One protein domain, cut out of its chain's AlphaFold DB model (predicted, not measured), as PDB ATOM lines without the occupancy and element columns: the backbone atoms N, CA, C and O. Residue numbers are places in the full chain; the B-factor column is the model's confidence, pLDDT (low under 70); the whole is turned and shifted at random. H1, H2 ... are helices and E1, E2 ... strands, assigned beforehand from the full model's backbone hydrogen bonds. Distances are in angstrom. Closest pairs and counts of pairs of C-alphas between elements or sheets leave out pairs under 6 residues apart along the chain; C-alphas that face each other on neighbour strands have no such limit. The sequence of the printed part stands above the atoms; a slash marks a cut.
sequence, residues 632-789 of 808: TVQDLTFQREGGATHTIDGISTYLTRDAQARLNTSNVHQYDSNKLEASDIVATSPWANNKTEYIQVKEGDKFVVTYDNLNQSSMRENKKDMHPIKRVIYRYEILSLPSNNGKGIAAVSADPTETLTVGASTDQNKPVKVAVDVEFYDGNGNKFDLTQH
ATOM      1  N   THR A 632     152.223 101.828 104.417       61.69
ATOM      2  CA  THR A 632     151.881 101.608 102.997       61.69
ATOM      3  C   THR A 632     150.675 100.686 102.782       61.69
ATOM      4  O   THR A 632     150.128 100.649 101.677       61.69
ATOM      5  N   VAL A 633     150.228  99.969 103.822       67.50
ATOM      6  CA  VAL A 633     149.054  99.079 103.790       67.50
ATOM      7  C   VAL A 633     147.977  99.456 104.817       67.50
ATOM      8  O   VAL A 633     147.142  98.616 105.144       67.50
ATOM      9  N   GLN A 634     147.970 100.704 105.301       83.19
ATOM     10  CA  GLN A 634     146.931 101.259 106.179       83.19
ATOM     11  C   GLN A 634     145.547 101.094 105.527       83.19
ATOM     12  O   GLN A 634     145.252 101.675 104.472       83.19
ATOM     13  N   ASP A 635     144.683 100.314 106.176       88.88
ATOM     14  CA  ASP A 635     143.329 100.036 105.690       88.88
ATOM     15  C   ASP A 635     142.311 101.053 106.224       88.88
ATOM     16  O   ASP A 635     141.341 101.382 105.537       88.88
ATOM     17  N   LEU A 636     142.542 101.589 107.428       91.44
ATOM     18  CA  LEU A 636     141.665 102.575 108.054       91.44
ATOM     19  C   LEU A 636     142.023 103.994 107.605       91.44
ATOM     20  O   LEU A 636     143.101 104.509 107.890       91.44
ATOM     21  N   THR A 637     141.068 104.668 106.975       91.06
ATOM     22  CA  THR A 637     141.099 106.118 106.765       91.06
ATOM     23  C   THR A 637     140.023 106.746 107.641       91.06
ATOM     24  O   THR A 637     138.848 106.727 107.285       91.06
ATOM     25  N   PHE A 638     140.415 107.271 108.803       92.94
ATOM     26  CA  PHE A 638     139.512 107.935 109.743       92.94
ATOM     27  C   PHE A 638     139.850 109.426 109.807       92.94
ATOM     28  O   PHE A 638     140.866 109.816 110.384       92.94
ATOM     29  N   GLN A 639     139.050 110.243 109.126       88.62
ATOM     30  CA  GLN A 639     139.300 111.677 108.936       88.62
ATOM     31  C   GLN A 639     138.264 112.512 109.679       88.62
ATOM     32  O   GLN A 639     137.237 111.981 110.077       88.62
ATOM     33  N   ARG A 640     138.532 113.812 109.873       90.94
ATOM     34  CA  ARG A 640     137.620 114.726 110.585       90.94
ATOM     35  C   ARG A 640     136.202 114.653 110.019       90.94
ATOM     36  O   ARG A 640     135.988 114.888 108.830       90.94
ATOM     37  N   GLU A 641     135.234 114.417 110.895       90.38
ATOM     38  CA  GLU A 641     133.820 114.262 110.549       90.38
ATOM     39  C   GLU A 641     133.030 115.480 111.042       90.38
ATOM     40  O   GLU A 641     132.187 115.394 111.933       90.38
ATOM     41  N   GLY A 642     133.276 116.651 110.444       83.44
ATOM     42  CA  GLY A 642     132.660 117.918 110.877       83.44
ATOM     43  C   GLY A 642     131.126 117.979 110.768       83.44
ATOM     44  O   GLY A 642     130.510 118.912 111.280       83.44
ATOM     45  N   GLY A 643     130.508 117.003 110.092       87.06
ATOM     46  CA  GLY A 643     129.057 116.833 109.993       87.06
ATOM     47  C   GLY A 643     128.473 115.755 110.912       87.06
ATOM     48  O   GLY A 643     127.265 115.524 110.839       87.06
ATOM     49  N   ALA A 644     129.287 115.089 111.735       95.50
ATOM     50  CA  ALA A 644     128.826 114.005 112.590       95.50
ATOM     51  C   ALA A 644     127.768 114.474 113.601       95.50
ATOM     52  O   ALA A 644     127.756 115.614 114.076       95.50
ATOM     53  N   THR A 645     126.874 113.555 113.939       96.44
ATOM     54  CA  THR A 645     125.920 113.707 115.042       96.44
ATOM     55  C   THR A 645     126.111 112.559 116.010       96.44
ATOM     56  O   THR A 645     126.342 111.443 115.546       96.44
ATOM     57  N   HIS A 646     125.954 112.785 117.311       97.56
ATOM     58  CA  HIS A 646     126.155 111.739 118.304       97.56
ATOM     59  C   HIS A 646     125.012 111.575 119.300       97.56
ATOM     60  O   HIS A 646     124.234 112.484 119.561       97.56
ATOM     61  N   THR A 647     124.912 110.391 119.888       97.06
ATOM     62  CA  THR A 647     124.041 110.121 121.035       97.06
ATOM     63  C   THR A 647     124.863 109.537 122.168       97.06
ATOM     64  O   THR A 647     125.802 108.782 121.923       97.06
ATOM     65  N   ILE A 648     124.512 109.886 123.408       97.75
ATOM     66  CA  ILE A 648     125.179 109.396 124.616       97.75
ATOM     67  C   ILE A 648     124.188 108.539 125.399       97.75
ATOM     68  O   ILE A 648     123.206 109.056 125.929       97.75
ATOM     69  N   ASP A 649     124.476 107.246 125.508       97.38
ATOM     70  CA  ASP A 649     123.680 106.289 126.273       97.38
ATOM     71  C   ASP A 649     124.403 105.886 127.562       97.38
ATOM     72  O   ASP A 649     125.606 105.626 127.566       97.38
ATOM     73  N   GLY A 650     123.658 105.788 128.667       95.56
ATOM     74  CA  GLY A 650     124.183 105.377 129.979       95.56
ATOM     75  C   GLY A 650     124.501 106.524 130.947       95.56
ATOM     76  O   GLY A 650     124.810 106.260 132.106       95.56
ATOM     77  N   ILE A 651     124.357 107.784 130.520       93.69
ATOM     78  CA  ILE A 651     124.546 108.988 131.348       93.69
ATOM     79  C   ILE A 651     123.304 109.879 131.274       93.69
ATOM     80  O   ILE A 651     122.651 109.977 130.244       93.69
ATOM     81  N   SER A 652     122.969 110.529 132.391       94.12
ATOM     82  CA  SER A 652     121.865 111.500 132.491       94.12
ATOM     83  C   SER A 652     122.246 112.709 133.353       94.12
ATOM     84  O   SER A 652     121.413 113.318 134.012       94.12
ATOM     85  N   THR A 653     123.535 113.036 133.399       97.50
ATOM     86  CA  THR A 653     124.101 114.094 134.243       97.50
ATOM     87  C   THR A 653     124.821 115.115 133.374       97.50
ATOM     88  O   THR A 653     126.048 115.151 133.326       97.50
ATOM     89  N   TYR A 654     124.057 115.946 132.667       98.31
ATOM     90  CA  TYR A 654     124.584 116.948 131.737       98.31
ATOM     91  C   TYR A 654     124.840 118.276 132.441       98.31
ATOM     92  O   TYR A 654     124.014 118.721 133.235       98.31
ATOM     93  N   LEU A 655     125.949 118.937 132.120       98.12
ATOM     94  CA  LEU A 655     126.212 120.296 132.584       98.12
ATOM     95  C   LEU A 655     125.322 121.282 131.821       98.12
ATOM     96  O   LEU A 655     125.188 121.206 130.594       98.12
ATOM     97  N   THR A 656     124.757 122.248 132.542       97.94
ATOM     98  CA  THR A 656     124.099 123.406 131.935       97.94
ATOM     99  C   THR A 656     125.104 124.275 131.175       97.94
ATOM    100  O   THR A 656     126.301 124.287 131.471       97.94
ATOM    101  N   ARG A 657     124.614 125.049 130.196       97.19
ATOM    102  CA  ARG A 657     125.459 126.005 129.461       97.19
ATOM    103  C   ARG A 657     126.050 127.074 130.387       97.19
ATOM    104  O   ARG A 657     127.206 127.439 130.214       97.19
ATOM    105  N   ASP A 658     125.288 127.512 131.389       97.25
ATOM    106  CA  ASP A 658     125.736 128.505 132.372       97.25
ATOM    107  C   ASP A 658     126.860 127.953 133.260       97.25
ATOM    108  O   ASP A 658     127.848 128.644 133.509       97.25
ATOM    109  N   ALA A 659     126.755 126.690 133.686       97.00
ATOM    110  CA  ALA A 659     127.807 126.017 134.442       97.00
ATOM    111  C   ALA A 659     129.097 125.885 133.627       97.00
ATOM    112  O   ALA A 659     130.177 126.224 134.113       97.00
ATOM    113  N   GLN A 660     128.984 125.441 132.372       96.12
ATOM    114  CA  GLN A 660     130.133 125.309 131.480       96.12
ATOM    115  C   GLN A 660     130.811 126.667 131.249       96.12
ATOM    116  O   GLN A 660     132.026 126.770 131.406       96.12
ATOM    117  N   ALA A 661     130.038 127.724 130.978       96.00
ATOM    118  CA  ALA A 661     130.571 129.071 130.796       96.00
ATOM    119  C   ALA A 661     131.259 129.606 132.065       96.00
ATOM    120  O   ALA A 661     132.321 130.220 131.974       96.00
ATOM    121  N   ARG A 662     130.689 129.343 133.250       96.38
ATOM    122  CA  ARG A 662     131.264 129.750 134.542       96.38
ATOM    123  C   ARG A 662     132.595 129.059 134.840       96.38
ATOM    124  O   ARG A 662     133.484 129.690 135.406       96.38
ATOM    125  N   LEU A 663     132.729 127.778 134.497       94.75
ATOM    126  CA  LEU A 663     133.950 127.006 134.747       94.75
ATOM    127  C   LEU A 663     135.049 127.278 133.711       94.75
ATOM    128  O   LEU A 663     136.226 127.120 134.029       94.75
ATOM    129  N   ASN A 664     134.690 127.703 132.496       93.12
ATOM    130  CA  ASN A 664     135.612 127.903 131.375       93.12
ATOM    131  C   ASN A 664     136.511 129.151 131.510       93.12
ATOM    132  O   ASN A 664     136.479 130.060 130.684       93.12
ATOM    133  N   THR A 665     137.322 129.199 132.568       89.81
ATOM    134  CA  THR A 665     138.301 130.266 132.821       89.81
ATOM    135  C   THR A 665     139.700 129.920 132.312       89.81
ATOM    136  O   THR A 665     140.514 130.815 132.116       89.81
ATOM    137  N   SER A 666     140.002 128.631 132.130       89.00
ATOM    138  CA  SER A 666     141.226 128.140 131.487       89.00
ATOM    139  C   SER A 666     141.042 126.704 130.982       89.00
ATOM    140  O   SER A 666     140.068 126.026 131.331       89.00
ATOM    141  N   ASN A 667     142.007 126.207 130.204       84.12
ATOM    142  CA  ASN A 667     142.023 124.823 129.712       84.12
ATOM    143  C   ASN A 667     142.020 123.774 130.839       84.12
ATOM    144  O   ASN A 667     141.523 122.670 130.646       84.12
ATOM    145  N   VAL A 668     142.525 124.132 132.024       85.00
ATOM    146  CA  VAL A 668     142.582 123.241 133.192       85.00
ATOM    147  C   VAL A 668     141.371 123.449 134.103       85.00
ATOM    148  O   VAL A 668     140.699 122.491 134.481       85.00
ATOM    149  N   HIS A 669     141.052 124.702 134.444       88.25
ATOM    150  CA  HIS A 669     140.019 125.006 135.440       88.25
ATOM    151  C   HIS A 669     138.594 124.706 134.973       88.25
ATOM    152  O   HIS A 669     137.723 124.506 135.818       88.25
ATOM    153  N   GLN A 670     138.360 124.587 133.664       93.75
ATOM    154  CA  GLN A 670     137.062 124.156 133.142       93.75
ATOM    155  C   GLN A 670     136.665 122.733 133.572       93.75
ATOM    156  O   GLN A 670     135.485 122.393 133.546       93.75
ATOM    157  N   TYR A 671     137.635 121.926 134.015       95.44
ATOM    158  CA  TYR A 671     137.430 120.564 134.513       95.44
ATOM    159  C   TYR A 671     137.506 120.454 136.048       95.44
ATOM    160  O   TYR A 671     137.592 119.353 136.594       95.44
ATOM    161  N   ASP A 672     137.465 121.583 136.764       94.62
ATOM    162  CA  ASP A 672     137.482 121.633 138.229       94.62
ATOM    163  C   ASP A 672     136.130 121.175 138.809       94.62
ATOM    164  O   ASP A 672     135.230 121.969 139.092       94.62
ATOM    165  N   SER A 673     135.975 119.859 138.965       95.50
ATOM    166  CA  SER A 673     134.729 119.214 139.390       95.50
ATOM    167  C   SER A 673     134.272 119.592 140.804       95.50
ATOM    168  O   SER A 673     133.082 119.483 141.101       95.50
ATOM    169  N   ASN A 674     135.165 120.102 141.655       95.19
ATOM    170  CA  ASN A 674     134.838 120.627 142.984       95.19
ATOM    171  C   ASN A 674     134.043 121.943 142.943       95.19
ATOM    172  O   ASN A 674     133.440 122.313 143.950       95.19
ATOM    173  N   LYS A 675     134.008 122.640 141.800       95.19
ATOM    174  CA  LYS A 675     133.226 123.875 141.603       95.19
ATOM    175  C   LYS A 675     131.824 123.644 141.031       95.19
ATOM    176  O   LYS A 675     131.100 124.621 140.802       95.19
ATOM    177  N   LEU A 676     131.453 122.386 140.788       95.81
ATOM    178  CA  LEU A 676     130.101 122.026 140.376       95.81
ATOM    179  C   LEU A 676     129.135 122.061 141.562       95.81
ATOM    180  O   LEU A 676     129.373 121.477 142.618       95.81
ATOM    181  N   GLU A 677     127.994 122.687 141.330       95.00
ATOM    182  CA  GLU A 677     126.844 122.770 142.213       95.00
ATOM    183  C   GLU A 677     125.731 121.840 141.711       95.00
ATOM    184  O   GLU A 677     125.692 121.435 140.549       95.00
ATOM    185  N   ALA A 678     124.775 121.493 142.575       94.06
ATOM    186  CA  ALA A 678     123.671 120.615 142.181       94.06
ATOM    187  C   ALA A 678     122.799 121.218 141.058       94.06
ATOM    188  O   ALA A 678     122.284 120.477 140.226       94.06
ATOM    189  N   SER A 679     122.659 122.548 141.019       96.06
ATOM    190  CA  SER A 679     121.927 123.283 139.975       96.06
ATOM    191  C   SER A 679     122.623 123.291 138.615       96.06
ATOM    192  O   SER A 679     121.986 123.613 137.617       96.06
ATOM    193  N   ASP A 680     123.906 122.927 138.555       97.88
ATOM    194  CA  ASP A 680     124.647 122.872 137.297       97.88
ATOM    195  C   ASP A 680     124.298 121.644 136.455       97.88
ATOM    196  O   ASP A 680     124.668 121.605 135.283       97.88
ATOM    197  N   ILE A 681     123.625 120.646 137.038       97.94
ATOM    198  CA  ILE A 681     123.396 119.340 136.421       97.94
ATOM    199  C   ILE A 681     121.921 119.155 136.065       97.94
ATOM    200  O   ILE A 681     121.036 119.293 136.910       97.94
ATOM    201  N   VAL A 682     121.656 118.783 134.814       97.88
ATOM    202  CA  VAL A 682     120.316 118.515 134.277       97.88
ATOM    203  C   VAL A 682     120.232 117.122 133.653       97.88
ATOM    204  O   VAL A 682     121.222 116.573 133.174       97.88
ATOM    205  N   ALA A 683     119.025 116.545 133.661       96.25
ATOM    206  CA  ALA A 683     118.778 115.180 133.188       96.25
ATOM    207  C   ALA A 683     118.687 115.046 131.658       96.25
ATOM    208  O   ALA A 683     118.831 113.953 131.117       96.25
ATOM    209  N   THR A 684     118.430 116.153 130.965       95.44
ATOM    210  CA  THR A 684     118.318 116.216 129.505       95.44
ATOM    211  C   THR A 684     119.404 117.130 128.979       95.44
ATOM    212  O   THR A 684     119.566 118.233 129.504       95.44
ATOM    213  N   SER A 685     120.125 116.685 127.949       96.06
ATOM    214  CA  SER A 685     121.204 117.479 127.374       96.06
ATOM    215  C   SER A 685     120.695 118.847 126.902       96.06
ATOM    216  O   SER A 685     119.755 118.913 126.105       96.06
ATOM    217  N   PRO A 686     121.288 119.957 127.376       96.75
ATOM    218  CA  PRO A 686     121.019 121.293 126.849       96.75
ATOM    219  C   PRO A 686     121.836 121.594 125.578       96.75
ATOM    220  O   PRO A 686     121.796 122.714 125.046       96.75
ATOM    221  N   TRP A 687     122.625 120.632 125.107       96.38
ATOM    222  CA  TRP A 687     123.495 120.738 123.946       96.38
ATOM    223  C   TRP A 687     122.811 120.110 122.729       96.38
ATOM    224  O   TRP A 687     121.938 119.256 122.853       96.38
ATOM    225  N   ALA A 688     123.160 120.590 121.538       95.69
ATOM    226  CA  ALA A 688     122.742 119.917 120.317       95.69
ATOM    227  C   ALA A 688     123.684 118.737 120.063       95.69
ATOM    228  O   ALA A 688     124.886 118.873 120.272       95.69
ATOM    229  N   ASN A 689     123.157 117.646 119.516       93.62
ATOM    230  CA  ASN A 689     123.896 116.414 119.224       93.62
ATOM    231  C   ASN A 689     124.987 116.539 118.137       93.62
ATOM    232  O   ASN A 689     125.593 115.550 117.739       93.62
ATOM    233  N   ASN A 690     125.220 117.741 117.615       94.31
ATOM    234  CA  ASN A 690     126.301 118.096 116.694       94.31
ATOM    235  C   ASN A 690     127.245 119.156 117.295       94.31
ATOM    236  O   ASN A 690     127.912 119.906 116.573       94.31
ATOM    237  N   LYS A 691     127.243 119.289 118.624       95.94
ATOM    238  CA  LYS A 691     128.105 120.172 119.417       95.94
ATOM    239  C   LYS A 691     128.731 119.367 120.543       95.94
ATOM    240  O   LYS A 691     128.193 118.340 120.922       95.94
ATOM    241  N   THR A 692     129.842 119.853 121.087       95.94
ATOM    242  CA  THR A 692     130.452 119.247 122.270       95.94
ATOM    243  C   THR A 692     129.460 119.240 123.431       95.94
ATOM    244  O   THR A 692     128.946 120.297 123.810       95.94
ATOM    245  N   GLU A 693     129.210 118.064 123.996       97.50
ATOM    246  CA  GLU A 693     128.343 117.889 125.157       97.50
ATOM    247  C   GLU A 693     129.186 117.717 126.417       97.50
ATOM    248  O   GLU A 693     130.137 116.936 126.451       97.50
ATOM    249  N   TYR A 694     128.830 118.439 127.478       97.94
ATOM    250  CA  TYR A 694     129.533 118.367 128.756       97.94
ATOM    251  C   TYR A 694     128.711 117.555 129.751       97.94
ATOM    252  O   TYR A 694     127.559 117.891 130.034       97.94
ATOM    253  N   ILE A 695     129.316 116.510 130.307       98.25
ATOM    254  CA  ILE A 695     128.691 115.602 131.271       98.25
ATOM    255  C   ILE A 695     129.505 115.536 132.566       98.25
ATOM    256  O   ILE A 695     130.735 115.583 132.556       98.25
ATOM    257  N   GLN A 696     128.817 115.411 133.698       98.31
ATOM    258  CA  GLN A 696     129.440 114.975 134.942       98.31
ATOM    259  C   GLN A 696     129.547 113.453 134.899       98.31
ATOM    260  O   GLN A 696     128.545 112.771 134.683       98.31
ATOM    261  N   VAL A 697     130.745 112.947 135.165       98.38
ATOM    262  CA  VAL A 697     131.040 111.513 135.262       98.38
ATOM    263  C   VAL A 697     131.531 111.160 136.661       98.38
ATOM    264  O   VAL A 697     132.016 112.027 137.393       98.38
ATOM    265  N   LYS A 698     131.441 109.888 137.040       97.44
ATOM    266  CA  LYS A 698     132.050 109.333 138.256       97.44
ATOM    267  C   LYS A 698     132.774 108.019 137.975       97.44
ATOM    268  O   LYS A 698     132.533 107.359 136.969       97.44
ATOM    269  N   GLU A 699     133.654 107.623 138.887       97.88
ATOM    270  CA  GLU A 699     134.309 106.314 138.818       97.88
ATOM    271  C   GLU A 699     133.288 105.169 138.740       97.88
ATOM    272  O   GLU A 699     132.312 105.122 139.491       97.88
ATOM    273  N   GLY A 700     133.532 104.243 137.815       96.38
ATOM    274  CA  GLY A 700     132.651 103.127 137.487       96.38
ATOM    275  C   GLY A 700     131.565 103.447 136.459       96.38
ATOM    276  O   GLY A 700     130.876 102.518 136.032       96.38
ATOM    277  N   ASP A 701     131.401 104.707 136.039       98.31
ATOM    278  CA  ASP A 701     130.457 105.038 134.970       98.31
ATOM    279  C   ASP A 701     130.876 104.385 133.654       98.31
ATOM    280  O   ASP A 701     132.044 104.426 133.259       98.31
ATOM    281  N   LYS A 702     129.881 103.816 132.968       98.25
ATOM    282  CA  LYS A 702     130.005 103.242 131.630       98.25
ATOM    283  C   LYS A 702     128.994 103.907 130.722       98.25
ATOM    284  O   LYS A 702     127.809 103.939 131.053       98.25
ATOM    285  N   PHE A 703     129.452 104.402 129.584       98.25
ATOM    286  CA  PHE A 703     128.582 105.058 128.621       98.25
ATOM    287  C   PHE A 703     129.038 104.809 127.196       98.25
ATOM    288  O   PHE A 703     130.203 104.515 126.929       98.25
ATOM    289  N   VAL A 704     128.079 104.883 126.284       98.56
ATOM    290  CA  VAL A 704     128.282 104.613 124.867       98.56
ATOM    291  C   VAL A 704     128.010 105.895 124.109       98.56
ATOM    292  O   VAL A 704     126.952 106.493 124.281       98.56
ATOM    293  N   VAL A 705     128.959 106.306 123.276       98.38
ATOM    294  CA  VAL A 705     128.772 107.413 122.346       98.38
ATOM    295  C   VAL A 705     128.703 106.844 120.940       98.38
ATOM    296  O   VAL A 705     129.674 106.271 120.446       98.38
ATOM    297  N   THR A 706     127.538 106.965 120.317       98.12
ATOM    298  CA  THR A 706     127.315 106.517 118.938       98.12
ATOM    299  C   THR A 706     127.335 107.727 118.033       98.12
ATOM    300  O   THR A 706     126.528 108.629 118.229       98.12
ATOM    301  N   TYR A 707     128.241 107.745 117.061       98.25
ATOM    302  CA  TYR A 707     128.349 108.798 116.062       98.25
ATOM    303  C   TYR A 707     127.846 108.292 114.715       98.25
ATOM    304  O   TYR A 707     128.300 107.261 114.216       98.25
ATOM    305  N   ASP A 708     126.941 109.054 114.120       96.19
ATOM    306  CA  ASP A 708     126.338 108.834 112.810       96.19
ATOM    307  C   ASP A 708     126.651 110.011 111.872       96.19
ATOM    308  O   ASP A 708     127.300 110.988 112.253       96.19
ATOM    309  N   ASN A 709     126.146 109.935 110.636       93.56
ATOM    310  CA  ASN A 709     126.319 110.954 109.595       93.56
ATOM    311  C   ASN A 709     127.785 111.164 109.169       93.56
ATOM    312  O   ASN A 709     128.190 112.268 108.803       93.56
ATOM    313  N   LEU A 710     128.569 110.081 109.187       95.38
ATOM    314  CA  LEU A 710     129.969 110.092 108.766       95.38
ATOM    315  C   LEU A 710     130.072 110.039 107.233       95.38
ATOM    316  O   LEU A 710     129.357 109.284 106.551       95.38
ATOM    317  N   ASN A 711     130.940 110.874 106.668       91.88
ATOM    318  CA  ASN A 711     131.073 111.031 105.223       91.88
ATOM    319  C   ASN A 711     132.513 111.149 104.707       91.88
ATOM    320  O   ASN A 711     132.676 111.076 103.488       91.88
ATOM    321  N   GLN A 712     133.520 111.264 105.579       92.62
ATOM    322  CA  GLN A 712     134.932 111.339 105.176       92.62
ATOM    323  C   GLN A 712     135.705 110.033 105.401       92.62
ATOM    324  O   GLN A 712     136.745 109.824 104.780       92.62
ATOM    325  N   SER A 713     135.209 109.147 106.265       95.12
ATOM    326  CA  SER A 713     135.948 107.960 106.702       95.12
ATOM    327  C   SER A 713     135.618 106.685 105.916       95.12
ATOM    328  O   SER A 713     134.485 106.464 105.477       95.12
ATOM    329  N   SER A 714     136.606 105.799 105.771       93.75
ATOM    330  CA  SER A 714     136.484 104.523 105.056       93.75
ATOM    331  C   SER A 714     137.436 103.443 105.576       93.75
ATOM    332  O   SER A 714     138.502 103.751 106.105       93.75
ATOM    333  N   MET A 715     137.075 102.181 105.354       92.88
ATOM    334  CA  MET A 715     137.904 100.998 105.593       92.88
ATOM    335  C   MET A 715     138.224 100.309 104.263       92.88
ATOM    336  O   MET A 715     137.359 100.214 103.388       92.88
ATOM    337  N   ARG A 716     139.459  99.840 104.086       87.62
ATOM    338  CA  ARG A 716     139.871  99.085 102.898       87.62
ATOM    339  C   ARG A 716     139.539  97.609 103.051       87.62
ATOM    340  O   ARG A 716     139.952  96.971 104.015       87.62
ATOM    341  N   GLU A 717     138.872  97.055 102.045       79.31
ATOM    342  CA  GLU A 717     138.663  95.617 101.896       79.31
ATOM    343  C   GLU A 717     139.363  95.120 100.619       79.31
ATOM    344  O   GLU A 717     139.446  95.814  99.602       79.31
ATOM    345  N   ASN A 718     139.927  93.909 100.667       69.50
ATOM    346  CA  ASN A 718     140.506  93.217  99.504       69.50
ATOM    347  C   ASN A 718     141.559  94.020  98.702       69.50
ATOM    348  O   ASN A 718     141.653  93.902  97.480       69.50
ATOM    349  N   LYS A 719     142.386  94.825  99.388       64.38
ATOM    350  CA  LYS A 719     143.520  95.609  98.840       64.38
ATOM    351  C   LYS A 719     143.179  96.672  97.781       64.38
ATOM    352  O   LYS A 719     144.087  97.386  97.359       64.38
ATOM    353  N   LYS A 720     141.923  96.818  97.344       64.31
ATOM    354  CA  LYS A 720     141.536  97.788  96.299       64.31
ATOM    355  C   LYS A 720     140.280  98.590  96.623       64.31
ATOM    356  O   LYS A 720     140.228  99.758  96.243       64.31
ATOM    357  N   ASP A 721     139.332  98.019  97.356       80.50
ATOM    358  CA  ASP A 721     138.019  98.630  97.529       80.50
ATOM    359  C   ASP A 721     137.946  99.406  98.846       80.50
ATOM    360  O   ASP A 721     138.322  98.913  99.909       80.50
ATOM    361  N   MET A 722     137.498 100.659  98.768       88.06
ATOM    362  CA  MET A 722     137.284 101.520  99.931       88.06
ATOM    363  C   MET A 722     135.800 101.516 100.275       88.06
ATOM    364  O   MET A 722     134.972 102.000  99.499       88.06
ATOM    365  N   HIS A 723     135.468 100.993 101.447       91.50
ATOM    366  CA  HIS A 723     134.106 100.918 101.949       91.50
ATOM    367  C   HIS A 723     133.868 102.045 102.957       91.50
ATOM    368  O   HIS A 723     134.663 102.217 103.882       91.50
ATOM    369  N   PRO A 724     132.804 102.851 102.800       94.00
ATOM    370  CA  PRO A 724     132.568 103.984 103.679       94.00
ATOM    371  C   PRO A 724     132.212 103.517 105.092       94.00
ATOM    372  O   PRO A 724     131.350 102.654 105.272       94.00
ATOM    373  N   ILE A 725     132.815 104.158 106.088       96.31
ATOM    374  CA  ILE A 725     132.401 104.043 107.484       96.31
ATOM    375  C   ILE A 725     131.249 105.030 107.676       96.31
ATOM    376  O   ILE A 725     131.386 106.218 107.391       96.31
ATOM    377  N   LYS A 726     130.089 104.540 108.118       95.88
ATOM    378  CA  LYS A 726     128.881 105.360 108.316       95.88
ATOM    379  C   LYS A 726     128.520 105.585 109.771       95.88
ATOM    380  O   LYS A 726     127.783 106.528 110.060       95.88
ATOM    381  N   ARG A 727     129.072 104.767 110.664       97.62
ATOM    382  CA  ARG A 727     128.911 104.900 112.105       97.62
ATOM    383  C   ARG A 727     130.176 104.467 112.828       97.62
ATOM    384  O   ARG A 727     130.820 103.497 112.428       97.62
ATOM    385  N   VAL A 728     130.482 105.160 113.918       97.88
ATOM    386  CA  VAL A 728     131.482 104.735 114.900       97.88
ATOM    387  C   VAL A 728     130.857 104.741 116.286       97.88
ATOM    388  O   VAL A 728     130.086 105.637 116.630       97.88
ATOM    389  N   ILE A 729     131.155 103.715 117.070       98.25
ATOM    390  CA  ILE A 729     130.673 103.576 118.442       98.25
ATOM    391  C   ILE A 729     131.884 103.554 119.360       98.25
ATOM    392  O   ILE A 729     132.747 102.693 119.216       98.25
ATOM    393  N   TYR A 730     131.910 104.470 120.324       98.12
ATOM    394  CA  TYR A 730     132.859 104.450 121.426       98.12
ATOM    395  C   TYR A 730     132.172 103.985 122.703       98.12
ATOM    396  O   TYR A 730     131.094 104.471 123.052       98.12
ATOM    397  N   ARG A 731     132.805 103.071 123.437       98.25
ATOM    398  CA  ARG A 731     132.366 102.654 124.774       98.25
ATOM    399  C   ARG A 731     133.409 103.105 125.776       98.25
ATOM    400  O   ARG A 731     134.551 102.651 125.732       98.25
ATOM    401  N   TYR A 732     133.005 103.996 126.667       98.38
ATOM    402  CA  TYR A 732     133.867 104.573 127.684       98.38
ATOM    403  C   TYR A 732     133.552 103.974 129.050       98.38
ATOM    404  O   TYR A 732     132.387 103.821 129.418       98.38
ATOM    405  N   GLU A 733     134.596 103.685 129.823       98.25
ATOM    406  CA  GLU A 733     134.499 103.350 131.242       98.25
ATOM    407  C   GLU A 733     135.467 104.213 132.053       98.25
ATOM    408  O   GLU A 733     136.681 104.198 131.826       98.25
ATOM    409  N   ILE A 734     134.934 104.966 133.016       98.25
ATOM    410  CA  ILE A 734     135.734 105.804 133.911       98.25
ATOM    411  C   ILE A 734     136.290 104.928 135.030       98.25
ATOM    412  O   ILE A 734     135.577 104.528 135.945       98.25
ATOM    413  N   LEU A 735     137.583 104.631 134.974       97.81
ATOM    414  CA  LEU A 735     138.241 103.735 135.925       97.81
ATOM    415  C   LEU A 735     138.810 104.472 137.139       97.81
ATOM    416  O   LEU A 735     138.974 103.874 138.201       97.81
ATOM    417  N   SER A 736     139.192 105.739 136.972       97.38
ATOM    418  CA  SER A 736     139.906 106.499 137.999       97.38
ATOM    419  C   SER A 736     139.804 108.001 137.755       97.38
ATOM    420  O   SER A 736     139.978 108.443 136.619       97.38
ATOM    421  N   LEU A 737     139.587 108.771 138.819       97.50
ATOM    422  CA  LEU A 737     139.577 110.229 138.867       97.50
ATOM    423  C   LEU A 737     140.266 110.715 140.162       97.50
ATOM    424  O   LEU A 737     140.080 110.114 141.218       97.50
ATOM    425  N   PRO A 738     141.055 111.802 140.120       95.88
ATOM    426  CA  PRO A 738     141.795 112.298 141.285       95.88
ATOM    427  C   PRO A 738     140.968 113.049 142.335       95.88
ATOM    428  O   PRO A 738     141.512 113.406 143.379       95.88
ATOM    429  N   SER A 739     139.690 113.328 142.083       96.38
ATOM    430  CA  SER A 739     138.849 114.097 143.000       96.38
ATOM    431  C   SER A 739     138.417 113.271 144.211       96.38
ATOM    432  O   SER A 739     138.182 112.064 144.129       96.38
ATOM    433  N   ASN A 740     138.232 113.928 145.355       94.69
ATOM    434  CA  ASN A 740     137.857 113.248 146.598       94.69
ATOM    435  C   ASN A 740     136.484 112.577 146.547       94.69
ATOM    436  O   ASN A 740     136.249 111.582 147.230       94.69
ATOM    437  N   ASN A 741     135.572 113.127 145.750       93.31
ATOM    438  CA  ASN A 741     134.230 112.590 145.561       93.31
ATOM    439  C   ASN A 741     134.145 111.580 144.400       93.31
ATOM    440  O   ASN A 741     133.048 111.100 144.112       93.31
ATOM    441  N   GLY A 742     135.265 111.277 143.729       95.00
ATOM    442  CA  GLY A 742     135.315 110.387 142.570       95.00
ATOM    443  C   GLY A 742     134.520 110.900 141.369       95.00
ATOM    444  O   GLY A 742     134.081 110.084 140.560       95.00
ATOM    445  N   LYS A 743     134.280 112.218 141.271       96.88
ATOM    446  CA  LYS A 743     133.547 112.870 140.172       96.88
ATOM    447  C   LYS A 743     134.447 113.733 139.297       96.88
ATOM    448  O   LYS A 743     135.354 114.412 139.783       96.88
ATOM    449  N   GLY A 744     134.136 113.772 138.013       97.44
ATOM    450  CA  GLY A 744     134.842 114.546 137.000       97.44
ATOM    451  C   GLY A 744     133.876 115.185 136.015       97.44
ATOM    452  O   GLY A 744     132.655 115.046 136.124       97.44
ATOM    453  N   ILE A 745     134.451 115.886 135.050       98.38
ATOM    454  CA  ILE A 745     133.759 116.461 133.903       98.38
ATOM    455  C   ILE A 745     134.346 115.806 132.659       98.38
ATOM    456  O   ILE A 745     135.568 115.714 132.519       98.38
ATOM    457  N   ALA A 746     133.476 115.352 131.766       98.00
ATOM    458  CA  ALA A 746     133.869 114.878 130.453       98.00
ATOM    459  C   ALA A 746     133.202 115.727 129.367       98.00
ATOM    460  O   ALA A 746     132.004 116.005 129.435       98.00
ATOM    461  N   ALA A 747     133.992 116.150 128.386       97.75
ATOM    462  CA  ALA A 747     133.545 116.855 127.196       97.75
ATOM    463  C   ALA A 747     133.564 115.872 126.020       97.75
ATOM    464  O   ALA A 747     134.633 115.493 125.537       97.75
ATOM    465  N   VAL A 748     132.379 115.422 125.609       97.81
ATOM    466  CA  VAL A 748     132.172 114.534 124.457       97.81
ATOM    467  C   VAL A 748     132.203 115.402 123.208       97.81
ATOM    468  O   VAL A 748     131.354 116.285 123.072       97.81
ATOM    469  N   SER A 749     133.198 115.225 122.331       96.50
ATOM    470  CA  SER A 749     133.300 116.076 121.139       96.50
ATOM    471  C   SER A 749     132.174 115.786 120.146       96.50
ATOM    472  O   SER A 749     131.589 114.708 120.130       96.50
ATOM    473  N   ALA A 750     131.859 116.769 119.305       94.38
ATOM    474  CA  ALA A 750     130.965 116.552 118.173       94.38
ATOM    475  C   ALA A 750     131.617 115.674 117.094       94.38
ATOM    476  O   ALA A 750     130.914 114.934 116.409       94.38
ATOM    477  N   ASP A 751     132.943 115.772 116.950       95.62
ATOM    478  CA  ASP A 751     133.724 115.024 115.971       95.62
ATOM    479  C   ASP A 751     134.316 113.767 116.638       95.62
ATOM    480  O   ASP A 751     135.105 113.885 117.582       95.62
ATOM    481  N   PRO A 752     133.979 112.554 116.166       95.56
ATOM    482  CA  PRO A 752     134.492 111.324 116.752       95.56
ATOM    483  C   PRO A 752     136.016 111.174 116.638       95.56
ATOM    484  O   PRO A 752     136.591 110.405 117.402       95.56
ATOM    485  N   THR A 753     136.689 111.915 115.748       93.50
ATOM    486  CA  THR A 753     138.163 111.942 115.681       93.50
ATOM    487  C   THR A 753     138.806 112.708 116.838       93.50
ATOM    488  O   THR A 753     139.966 112.465 117.164       93.50
ATOM    489  N   GLU A 754     138.057 113.599 117.496       93.19
ATOM    490  CA  GLU A 754     138.498 114.323 118.695       93.19
ATOM    491  C   GLU A 754     138.167 113.558 119.987       93.19
ATOM    492  O   GLU A 754     138.771 113.802 121.031       93.19
ATOM    493  N   THR A 755     137.270 112.570 119.911       94.25
ATOM    494  CA  THR A 755     136.910 111.638 120.991       94.25
ATOM    495  C   THR A 755     136.311 112.315 122.237       94.25
ATOM    496  O   THR A 755     135.184 112.813 122.205       94.25
ATOM    497  N   LEU A 756     137.026 112.286 123.363       94.88
ATOM    498  CA  LEU A 756     136.565 112.674 124.689       94.88
ATOM    499  C   LEU A 756     137.701 113.363 125.445       94.88
ATOM    500  O   LEU A 756     138.799 112.817 125.542       94.88
ATOM    501  N   THR A 757     137.422 114.507 126.070       96.12
ATOM    502  CA  THR A 757     138.325 115.086 127.079       96.12
ATOM    503  C   THR A 757     137.760 114.838 128.470       96.12
ATOM    504  O   THR A 757     136.597 115.145 128.717       96.12
ATOM    505  N   VAL A 758     138.563 114.294 129.386       96.50
ATOM    506  CA  VAL A 758     138.150 114.021 130.773       96.50
ATOM    507  C   VAL A 758     139.089 114.717 131.740       96.50
ATOM    508  O   VAL A 758     140.307 114.563 131.649       96.50
ATOM    509  N   GLY A 759     138.519 115.424 132.710       95.06
ATOM    510  CA  GLY A 759     139.268 116.013 133.809       95.06
ATOM    511  C   GLY A 759     138.480 116.006 135.115       95.06
ATOM    512  O   GLY A 759     137.275 115.758 135.150       95.06
ATOM    513  N   ALA A 760     139.186 116.241 136.214       96.38
ATOM    514  CA  ALA A 760     138.617 116.372 137.547       96.38
ATOM    515  C   ALA A 760     139.556 117.212 138.420       96.38
ATOM    516  O   ALA A 760     140.730 117.379 138.085       96.38
ATOM    517  N   SER A 761     139.064 117.691 139.561       95.06
ATOM    518  CA  SER A 761     139.912 118.341 140.563       95.06
ATOM    519  C   SER A 761     140.980 117.378 141.097       95.06
ATOM    520  O   SER A 761     140.690 116.219 141.397       95.06
ATOM    521  N   THR A 762     142.218 117.859 141.234       91.81
ATOM    522  CA  THR A 762     143.367 117.047 141.663       91.81
ATOM    523  C   THR A 762     143.506 117.019 143.184       91.81
ATOM    524  O   THR A 762     144.427 117.610 143.746       91.81
ATOM    525  N   ASP A 763     142.581 116.344 143.866       92.88
ATOM    526  CA  ASP A 763     142.596 116.250 145.333       92.88
ATOM    527  C   ASP A 763     143.518 115.130 145.851       92.88
ATOM    528  O   ASP A 763     143.991 115.171 146.990       92.88
ATOM    529  N   GLN A 764     143.769 114.119 145.016       91.12
ATOM    530  CA  GLN A 764     144.570 112.937 145.323       91.12
ATOM    531  C   GLN A 764     145.660 112.723 144.271       91.12
ATOM    532  O   GLN A 764     145.487 113.041 143.094       91.12
ATOM    533  N   ASN A 765     146.770 112.102 144.678       89.56
ATOM    534  CA  ASN A 765     147.833 111.667 143.769       89.56
ATOM    535  C   ASN A 765     147.423 110.381 143.021       89.56
ATOM    536  O   ASN A 765     147.950 109.296 143.274       89.56
ATOM    537  N   LYS A 766     146.414 110.505 142.157       89.38
ATOM    538  CA  LYS A 766     145.788 109.419 141.397       89.38
ATOM    539  C   LYS A 766     145.601 109.882 139.942       89.38
ATOM    540  O   LYS A 766     145.257 111.039 139.728       89.38
ATOM    541  N   PRO A 767     145.825 109.039 138.923       92.00
ATOM    542  CA  PRO A 767     145.628 109.459 137.539       92.00
ATOM    543  C   PRO A 767     144.140 109.509 137.170       92.00
ATOM    544  O   PRO A 767     143.323 108.773 137.730       92.00
ATOM    545  N   VAL A 768     143.803 110.297 136.150       95.31
ATOM    546  CA  VAL A 768     142.588 110.048 135.364       95.31
ATOM    547  C   VAL A 768     142.838 108.800 134.513       95.31
ATOM    548  O   VAL A 768     143.846 108.725 133.811       95.31
ATOM    549  N   LYS A 769     141.954 107.800 134.585       97.00
ATOM    550  CA  LYS A 769     142.044 106.581 133.767       97.00
ATOM    551  C   LYS A 769     140.692 106.284 133.141       97.00
ATOM    552  O   LYS A 769     139.700 106.142 133.854       97.00
ATOM    553  N   VAL A 770     140.682 106.139 131.821       97.31
ATOM    554  CA  VAL A 770     139.492 105.830 131.026       97.31
ATOM    555  C   VAL A 770     139.812 104.621 130.156       97.31
ATOM    556  O   VAL A 770     140.853 104.598 129.502       97.31
ATOM    557  N   ALA A 771     138.959 103.600 130.181       97.00
ATOM    558  CA  ALA A 771     139.000 102.528 129.193       97.00
ATOM    559  C   ALA A 771     138.112 102.904 128.007       97.00
ATOM    560  O   ALA A 771     137.030 103.461 128.197       97.00
ATOM    561  N   VAL A 772     138.594 102.610 126.800       96.38
ATOM    562  CA  VAL A 772     137.928 102.942 125.543       96.38
ATOM    563  C   VAL A 772     137.904 101.703 124.662       96.38
ATOM    564  O   VAL A 772     138.948 101.097 124.429       96.38
ATOM    565  N   ASP A 773     136.721 101.351 124.181       95.69
ATOM    566  CA  ASP A 773     136.511 100.390 123.098       95.69
ATOM    567  C   ASP A 773     135.889 101.121 121.902       95.69
ATOM    568  O   ASP A 773     135.109 102.058 122.096       95.69
ATOM    569  N   VAL A 774     136.256 100.727 120.682       95.38
ATOM    570  CA  VAL A 774     135.834 101.399 119.446       95.38
ATOM    571  C   VAL A 774     135.396 100.391 118.391       95.38
ATOM    572  O   VAL A 774     136.058  99.386 118.139       95.38
ATOM    573  N   GLU A 775     134.271 100.681 117.744       96.81
ATOM    574  CA  GLU A 775     133.685  99.847 116.697       96.81
ATOM    575  C   GLU A 775     133.320 100.707 115.482       96.81
ATOM    576  O   GLU A 775     132.685 101.750 115.628       96.81
ATOM    577  N   PHE A 776     133.676 100.251 114.279       96.62
ATOM    578  CA  PHE A 776     133.351 100.919 113.015       96.62
ATOM    579  C   PHE A 776     132.326 100.105 112.230       96.62
ATOM    580  O   PHE A 776     132.415  98.875 112.187       96.62
ATOM    581  N   TYR A 777     131.383 100.788 111.581       96.81
ATOM    582  CA  TYR A 777     130.287 100.157 110.848       96.81
ATOM    583  C   TYR A 777     130.132 100.714 109.431       96.81
ATOM    584  O   TYR A 777     130.287 101.919 109.204       96.81
ATOM    585  N   ASP A 778     129.780  99.835 108.495       93.44
ATOM    586  CA  ASP A 778     129.471 100.175 107.104       93.44
ATOM    587  C   ASP A 778     128.077 100.827 106.953       93.44
ATOM    588  O   ASP A 778     127.317 100.999 107.913       93.44
ATOM    589  N   GLY A 779     127.710 101.187 105.718       86.62
ATOM    590  CA  GLY A 779     126.395 101.766 105.405       86.62
ATOM    591  C   GLY A 779     125.199 100.820 105.564       86.62
ATOM    592  O   GLY A 779     124.064 101.292 105.586       86.62
ATOM    593  N   ASN A 780     125.437  99.515 105.701       90.56
ATOM    594  CA  ASN A 780     124.413  98.506 105.968       90.56
ATOM    595  C   ASN A 780     124.276  98.205 107.472       90.56
ATOM    596  O   ASN A 780     123.387  97.452 107.867       90.56
ATOM    597  N   GLY A 781     125.133  98.793 108.314       90.56
ATOM    598  CA  GLY A 781     125.182  98.538 109.750       90.56
ATOM    599  C   GLY A 781     125.981  97.292 110.139       90.56
ATOM    600  O   GLY A 781     125.859  96.840 111.278       90.56
ATOM    601  N   ASN A 782     126.800  96.738 109.240       94.06
ATOM    602  CA  ASN A 782     127.720  95.649 109.563       94.06
ATOM    603  C   ASN A 782     128.986  96.205 110.220       94.06
ATOM    604  O   ASN A 782     129.510  97.233 109.792       94.06
ATOM    605  N   LYS A 783     129.484  95.515 111.249       95.62
ATOM    606  CA  LYS A 783     130.735  95.864 111.932       95.62
ATOM    607  C   LYS A 783     131.932  95.431 111.082       95.62
ATOM    608  O   LYS A 783     131.982  94.275 110.669       95.62
ATOM    609  N   PHE A 784     132.912  96.316 110.906       93.25
ATOM    610  CA  PHE A 784     134.217  95.940 110.361       93.25
ATOM    611  C   PHE A 784     135.000  95.110 111.389       93.25
ATOM    612  O   PHE A 784     135.171  95.528 112.541       93.25
ATOM    613  N   ASP A 785     135.482  93.933 110.987       90.50
ATOM    614  CA  ASP A 785     136.311  93.070 111.833       90.50
ATOM    615  C   ASP A 785     137.768  93.539 111.792       90.50
ATOM    616  O   ASP A 785     138.547  93.140 110.931       90.50
ATOM    617  N   LEU A 786     138.154  94.383 112.754       88.38
ATOM    618  CA  LEU A 786     139.507  94.943 112.828       88.38
ATOM    619  C   LEU A 786     140.612  93.883 112.971       88.38
ATOM    620  O   LEU A 786     141.771  94.209 112.747       88.38
ATOM    621  N   THR A 787     140.294  92.622 113.300       85.56
ATOM    622  CA  THR A 787     141.297  91.540 113.301       85.56
ATOM    623  C   THR A 787     141.711  91.110 111.890       85.56
ATOM    624  O   THR A 787     142.730  90.439 111.730       85.56
ATOM    625  N   GLN A 788     140.948  91.514 110.871       86.38
ATOM    626  CA  GLN A 788     141.190  91.225 109.455       86.38
ATOM    627  C   GLN A 788     141.725  92.438 108.675       86.38
ATOM    628  O   GLN A 788     141.970  92.319 107.476       86.38
ATOM    629  N   HIS A 789     141.920  93.584 109.337       83.31
ATOM    630  CA  HIS A 789     142.354  94.834 108.711       83.31
ATOM    631  C   HIS A 789     143.611  95.391 109.378       83.31
ATOM    632  O   HIS A 789     143.759  95.349 110.600       83.31
TER     633      HIS A 789
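This is residues 632 to 789 of the 808 residues of the protein "YSIRK-type signal peptide-containing protein" of Listeria monocytogenes (UniProt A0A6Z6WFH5). Little regular structure is present: a sandwich, twisted sheet E1-E3-E6-E9 facing E2-E7-E8, has hairpin E4-E5 at one end and H1 near the other. Of 158 printed residues, 62 lie in one named helix and nine named strands, E1 H1 E2 to E9, mostly strand, antiparallel. It is compact, radius of gyration of the C-alphas 17.3 A, spanning 53 by 32 by 26 A.

E1, residues 645 to 649, neighbours E3, 702 to 708, antiparallel; N 647 and O 706, 2.9 A, are within hydrogen-bond range. H1, residues 657 to 663, every O i to N i+4 pair within range, only grazes the sheet of E2, 693 to 698.

E1 starts at (125.920, 113.707, 115.042). E4 is residues 714 to 717, E5 721 to 724, E6 727 to 736 over 28.2 A, E7 743 to 748, E8 756 to 759, E9 769 to 777, ending at (130.287, 100.157, 110.848).

The printed part has no cut; H1 to E2 is the long link; residues 632 to 633 and 718 to 720 have pLDDT under 70.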